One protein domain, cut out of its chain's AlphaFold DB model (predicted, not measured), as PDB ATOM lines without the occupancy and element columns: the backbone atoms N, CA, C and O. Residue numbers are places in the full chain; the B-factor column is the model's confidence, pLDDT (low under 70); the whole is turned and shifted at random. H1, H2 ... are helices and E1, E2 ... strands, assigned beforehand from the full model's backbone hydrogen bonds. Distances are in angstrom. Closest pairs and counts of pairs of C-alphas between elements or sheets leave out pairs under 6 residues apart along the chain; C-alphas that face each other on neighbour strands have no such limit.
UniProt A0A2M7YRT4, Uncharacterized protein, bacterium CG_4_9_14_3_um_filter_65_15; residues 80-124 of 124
ATOM      1  N   SER A  80       7.748 -73.856  30.651       66.69
ATOM      2  CA  SER A  80       8.537 -75.030  30.301       66.69
ATOM      3  C   SER A  80       8.585 -75.929  31.533       66.69
ATOM      4  O   SER A  80       9.378 -75.712  32.450       66.69
ATOM      5  N   MET A  81       7.695 -76.915  31.578       66.12
ATOM      6  CA  MET A  81       7.623 -77.926  32.632       66.12
ATOM      7  C   MET A  81       8.674 -79.023  32.398       66.12
ATOM      8  O   MET A  81       8.375 -80.205  32.510       66.12
ATOM      9  N   ASP A  82       9.894 -78.627  32.029       74.50
ATOM     10  CA  ASP A  82      10.998 -79.553  31.756       74.50
ATOM     11  C   ASP A  82      11.654 -80.007  33.068       74.50
ATOM     12  O   ASP A  82      12.174 -81.117  33.167       74.50
ATOM     13  N   HIS A  83      11.614 -79.142  34.091       77.38
ATOM     14  CA  HIS A  83      12.217 -79.376  35.397       77.38
ATOM     15  C   HIS A  83      11.298 -78.906  36.532       77.38
ATOM     16  O   HIS A  83      10.603 -77.895  36.419       77.38
ATOM     17  N   ASP A  84      11.317 -79.634  37.646       74.62
ATOM     18  CA  ASP A  84      10.630 -79.262  38.885       74.62
ATOM     19  C   ASP A  84      11.373 -78.129  39.623       74.62
ATOM     20  O   ASP A  84      12.533 -77.831  39.337       74.62
ATOM     21  N   HIS A  85      10.755 -77.545  40.652       73.56
ATOM     22  CA  HIS A  85      11.367 -76.542  41.535       73.56
ATOM     23  C   HIS A  85      12.681 -76.999  42.197       73.56
ATOM     24  O   HIS A  85      13.463 -76.163  42.642       73.56
ATOM     25  N   LEU A  86      12.928 -78.311  42.259       76.31
ATOM     26  CA  LEU A  86      14.170 -78.917  42.755       76.31
ATOM     27  C   LEU A  86      15.208 -79.184  41.649       76.31
ATOM     28  O   LEU A  86      16.222 -79.825  41.915       76.31
ATOM     29  N   GLY A  87      14.953 -78.752  40.411       74.81
ATOM     30  CA  GLY A  87      15.828 -78.975  39.257       74.81
ATOM     31  C   GLY A  87      15.827 -80.410  38.723       74.81
ATOM     32  O   GLY A  87      16.683 -80.754  37.915       74.81
ATOM     33  N   ARG A  88      14.893 -81.261  39.167       77.19
ATOM     34  CA  ARG A  88      14.759 -82.643  38.677       77.19
ATOM     35  C   ARG A  88      13.997 -82.666  37.354       77.19
ATOM     36  O   ARG A  88      13.025 -81.913  37.250       77.19
ATOM     37  N   PRO A  89      14.382 -83.514  36.387       79.94
ATOM     38  CA  PRO A  89      13.655 -83.632  35.135       79.94
ATOM     39  C   PRO A  89      12.229 -84.122  35.395       79.94
ATOM     40  O   PRO A  89      11.987 -85.003  36.226       79.94
ATOM     41  N   VAL A  90      11.283 -83.524  34.683       79.00
ATOM     42  CA  VAL A  90       9.891 -83.962  34.659       79.00
ATOM     43  C   VAL A  90       9.701 -84.822  33.416       79.00
ATOM     44  O   VAL A  90       9.795 -84.339  32.290       79.00
ATOM     45  N   LEU A  91       9.468 -86.114  33.622       78.75
ATOM     46  CA  LEU A  91       9.328 -87.086  32.542       78.75
ATOM     47  C   LEU A  91       7.843 -87.324  32.268       78.75
ATOM     48  O   LEU A  91       7.055 -87.508  33.193       78.75
ATOM     49  N   GLY A  92       7.429 -87.317  31.003       73.75
ATOM     50  CA  GLY A  92       6.026 -87.531  30.651       73.75
ATOM     51  C   GLY A  92       5.651 -86.990  29.272       73.75
ATOM     52  O   GLY A  92       6.500 -86.449  28.560       73.75
ATOM     53  N   PRO A  93       4.381 -87.149  28.864       75.00
ATOM     54  CA  PRO A  93       3.890 -86.620  27.603       75.00
ATOM     55  C   PRO A  93       3.868 -85.079  27.617       75.00
ATOM     56  O   PRO A  93       3.812 -84.471  28.689       75.00
ATOM     57  N   PRO A  94       3.866 -84.426  26.437       77.44
ATOM     58  CA  PRO A  94       3.842 -82.969  26.334       77.44
ATOM     59  C   PRO A  94       2.723 -82.342  27.172       77.44
ATOM     60  O   PRO A  94       1.604 -82.856  27.198       77.44
ATOM     61  N   GLN A  95       2.992 -81.187  27.786       74.38
ATOM     62  CA  GLN A  95       2.068 -80.493  28.696       74.38
ATOM     63  C   GLN A  95       0.651 -80.312  28.118       74.38
ATOM     64  O   GLN A  95      -0.336 -80.411  28.842       74.38
ATOM     65  N   VAL A  96       0.539 -80.110  26.802       75.56
ATOM     66  CA  VAL A  96      -0.742 -79.996  26.083       75.56
ATOM     67  C   VAL A  96      -1.613 -81.248  26.250       75.56
ATOM     68  O   VAL A  96      -2.829 -81.139  26.387       75.56
ATOM     69  N   GLN A  97      -1.009 -82.437  26.286       73.06
ATOM     70  CA  GLN A  97      -1.723 -83.701  26.481       73.06
ATOM     71  C   GLN A  97      -2.161 -83.889  27.936       73.06
ATOM     72  O   GLN A  97      -3.258 -84.383  28.180       73.06
ATOM     73  N   LEU A  98      -1.350 -83.442  28.900       76.12
ATOM     74  CA  LEU A  98      -1.713 -83.461  30.320       76.12
ATOM     75  C   LEU A  98      -2.859 -82.487  30.624       76.12
ATOM     76  O   LEU A  98      -3.793 -82.849  31.328       76.12
ATOM     77  N   GLN A  99      -2.844 -81.282  30.044       77.38
ATOM     78  CA  GLN A  99      -3.930 -80.302  30.202       77.38
ATOM     79  C   GLN A  99      -5.260 -80.784  29.606       77.38
ATOM     80  O   GLN A  99      -6.325 -80.383  30.071       77.38
ATOM     81  N   ALA A 100      -5.204 -81.635  28.578       79.12
ATOM     82  CA  ALA A 100      -6.381 -82.253  27.979       79.12
ATOM     83  C   ALA A 100      -6.868 -83.504  28.738       79.12
ATOM     84  O   ALA A 100      -7.961 -84.002  28.454       79.12
ATOM     85  N   ALA A 101      -6.085 -84.030  29.688       77.44
ATOM     86  CA  ALA A 101      -6.430 -85.223  30.449       77.44
ATOM     87  C   ALA A 101      -7.374 -84.889  31.616       77.44
ATOM     88  O   ALA A 101      -7.165 -83.934  32.358       77.44
ATOM     89  N   GLY A 102      -8.415 -85.707  31.810       75.81
ATOM     90  CA  GLY A 102      -9.349 -85.547  32.933       75.81
ATOM     91  C   GLY A 102      -8.764 -85.967  34.286       75.81
ATOM     92  O   GLY A 102      -9.227 -85.500  35.321       75.81
ATOM     93  N   VAL A 103      -7.751 -86.839  34.275       78.69
ATOM     94  CA  VAL A 103      -6.996 -87.282  35.451       78.69
ATOM     95  C   VAL A 103      -5.529 -87.435  35.051       78.69
ATOM     96  O   VAL A 103      -5.216 -87.955  33.980       78.69
ATOM     97  N   ILE A 104      -4.632 -86.981  35.923       80.62
ATOM     98  CA  ILE A 104      -3.183 -87.103  35.766       80.62
ATOM     99  C   ILE A 104      -2.667 -87.914  36.953       80.62
ATOM    100  O   ILE A 104      -2.959 -87.562  38.098       80.62
ATOM    101  N   SER A 105      -1.913 -88.982  36.692       79.75
ATOM    102  CA  SER A 105      -1.136 -89.670  37.724       79.75
ATOM    103  C   SER A 105       0.281 -89.103  37.756       79.75
ATOM    104  O   SER A 105       0.855 -88.766  36.718       79.75
ATOM    105  N   ILE A 106       0.815 -88.956  38.967       80.06
ATOM    106  CA  ILE A 106       2.178 -88.488  39.208       80.06
ATOM    107  C   ILE A 106       2.851 -89.538  40.076       80.06
ATOM    108  O   ILE A 106       2.467 -89.710  41.232       80.06
ATOM    109  N   ASP A 107       3.855 -90.195  39.515       82.19
ATOM    110  CA  ASP A 107       4.675 -91.183  40.204       82.19
ATOM    111  C   ASP A 107       6.117 -90.682  40.328       82.19
ATOM    112  O   ASP A 107       6.522 -89.710  39.682       82.19
ATOM    113  N   ILE A 108       6.897 -91.327  41.194       81.62
ATOM    114  CA  ILE A 108       8.333 -91.075  41.335       81.62
ATOM    115  C   ILE A 108       9.076 -92.316  40.841       81.62
ATOM    116  O   ILE A 108       8.783 -93.421  41.300       81.62
ATOM    117  N   ASP A 109      10.001 -92.142  39.897       81.06
ATOM    118  CA  ASP A 109      10.819 -93.243  39.381       81.06
ATOM    119  C   ASP A 109      11.892 -93.697  40.392       81.06
ATOM    120  O   ASP A 109      12.086 -93.101  41.455       81.06
ATOM    121  N   ALA A 110      12.600 -94.779  40.060       79.31
ATOM    122  CA  ALA A 110      13.662 -95.330  40.902       79.31
ATOM    123  C   ALA A 110      14.833 -94.350  41.130       79.31
ATOM    124  O   ALA A 110      15.525 -94.458  42.143       79.31
ATOM    125  N   ASP A 111      15.013 -93.382  40.228       78.31
ATOM    126  CA  ASP A 111      16.049 -92.348  40.276       78.31
ATOM    127  C   ASP A 111      15.567 -91.064  40.993       78.31
ATOM    128  O   ASP A 111      16.332 -90.117  41.193       78.31
ATOM    129  N   GLY A 112      14.308 -91.031  41.442       76.88
ATOM    130  CA  GLY A 112      13.710 -89.926  42.188       76.88
ATOM    131  C   GLY A 112      13.118 -88.797  41.333       76.88
ATOM    132  O   GLY A 112      12.817 -87.724  41.883       76.88
ATOM    133  N   ASN A 113      12.949 -89.001  40.026       80.00
ATOM    134  CA  ASN A 113      12.332 -88.053  39.096       80.00
ATOM    135  C   ASN A 113      10.809 -88.199  39.075       80.00
ATOM    136  O   ASN A 113      10.262 -89.275  39.308       80.00
ATOM    137  N   LYS A 114      10.112 -87.099  38.772       79.00
ATOM    138  CA  LYS A 114       8.649 -87.096  38.675       79.00
ATOM    139  C   LYS A 114       8.222 -87.563  37.289       79.00
ATOM    140  O   LYS A 114       8.587 -86.935  36.293       79.00
ATOM    141  N   VAL A 115       7.408 -88.610  37.244       79.75
ATOM    142  CA  VAL A 115       6.830 -89.161  36.019       79.75
ATOM    143  C   VAL A 115       5.344 -88.833  35.977       79.75
ATOM    144  O   VAL A 115       4.587 -89.216  36.867       79.75
ATOM    145  N   TYR A 116       4.922 -88.114  34.943       79.56
ATOM    146  CA  TYR A 116       3.533 -87.728  34.724       79.56
ATOM    147  C   TYR A 116       2.928 -88.613  33.643       79.56
ATOM    148  O   TYR A 116       3.493 -88.754  32.558       79.56
ATOM    149  N   ALA A 117       1.744 -89.158  33.902       78.38
ATOM    150  CA  ALA A 117       0.983 -89.899  32.908       78.38
ATOM    151  C   ALA A 117      -0.475 -89.430  32.876       78.38
ATOM    152  O   ALA A 117      -1.087 -89.123  33.900       78.38
ATOM    153  N   ALA A 118      -1.047 -89.373  31.674       76.12
ATOM    154  CA  ALA A 118      -2.477 -89.163  31.504       76.12
ATOM    155  C   ALA A 118      -3.192 -90.480  31.836       76.12
ATOM    156  O   ALA A 118      -3.168 -91.424  31.043       76.12
ATOM    157  N   ALA A 119      -3.804 -90.562  33.015       66.25
ATOM    158  CA  ALA A 119      -4.583 -91.728  33.397       66.25
ATOM    159  C   ALA A 119      -5.906 -91.698  32.616       66.25
ATOM    160  O   ALA A 119      -6.726 -90.788  32.774       66.25
ATOM    161  N   GLY A 120      -6.096 -92.666  31.716       55.03
ATOM    162  CA  GLY A 120      -7.334 -92.818  30.953       55.03
ATOM    163  C   GLY A 120      -8.556 -92.894  31.877       55.03
ATOM    164  O   GLY A 120      -8.487 -93.505  32.938       55.03
ATOM    165  N   ARG A 121      -9.642 -92.225  31.460       44.47
ATOM    166  CA  ARG A 121     -10.952 -92.071  32.129       44.47
ATOM    167  C   ARG A 121     -11.226 -93.083  33.250       44.47
ATOM    168  O   ARG A 121     -11.385 -94.269  32.985       44.47
ATOM    169  N   VAL A 122     -11.434 -92.566  34.463       46.12
ATOM    170  CA  VAL A 122     -12.132 -93.275  35.541       46.12
ATOM    171  C   VAL A 122     -13.554 -93.567  35.055       46.12
ATOM    172  O   VAL A 122     -14.423 -92.696  35.085       46.12
ATOM    173  N   THR A 123     -13.781 -94.766  34.526       42.62
ATOM    174  CA  THR A 123     -15.127 -95.322  34.400       42.62
ATOM    175  C   THR A 123     -15.635 -95.587  35.809       42.62
ATOM    176  O   THR A 123     -15.024 -96.350  36.555       42.62
ATOM    177  N   THR A 124     -16.688 -94.857  36.163       40.62
ATOM    178  CA  THR A 124     -17.499 -95.050  37.368       40.62
ATOM    179  C   THR A 124     -18.287 -96.346  37.283       40.62
ATOM    180  O   THR A 124     -18.597 -96.767  36.145       40.62
TER     181      THR A 124
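Overview. This is residues 80 to 124 of the 124 residues of an uncharacterized protein of bacterium CG_4_9_14_3_um_filter_65_15 (UniProt A0A2M7YRT4). With little regular structure, this is a two-stranded hairpin, E1 and E2, with a winding stretch, residues 80 to 94, along one side and a short helix, H1, near the end of E2. Residues 90 to 91 pair in parallel with residues 114 to 115 of E2. The printed part has 45 residues, with H1, E1 and E2 in that order; the class is mixed and the sheet antiparallel, with 15 residues in named elements. It is elongated, 36 by 23 by 14 A, and only just loose, close to compact, with a radius of gyration of the C-alphas of 11.4 A.

Along the chain. E1, residues 104 to 108, begins at C-alpha (-3.183, -87.103, 35.766) and is 13.4 A long. E2, residues 114 to 118, is 13.4 A long and ends at C-alpha (-2.477, -89.163, 31.504). H1, residues 95 to 99, is 6.2 A long.

Arrangement. E1 and E2 form a hairpin, antiparallel at 154 degrees, with N 115 and O 107 2.8 A apart, within hydrogen-bond range. The closest C-alphas of H1 and E2, Leu 98 and Ala 118, are 5.9 A apart. In H1 the O i to N i+4 pair is within hydrogen-bond range.

Size, cuts and confidence. The C-alphas farthest apart, Gly 87 and Thr 124, are 37.0 A apart. The printed part has no cut, and both links are tight. Residues 80 to 81 and 119 to 124 have pLDDT under 70.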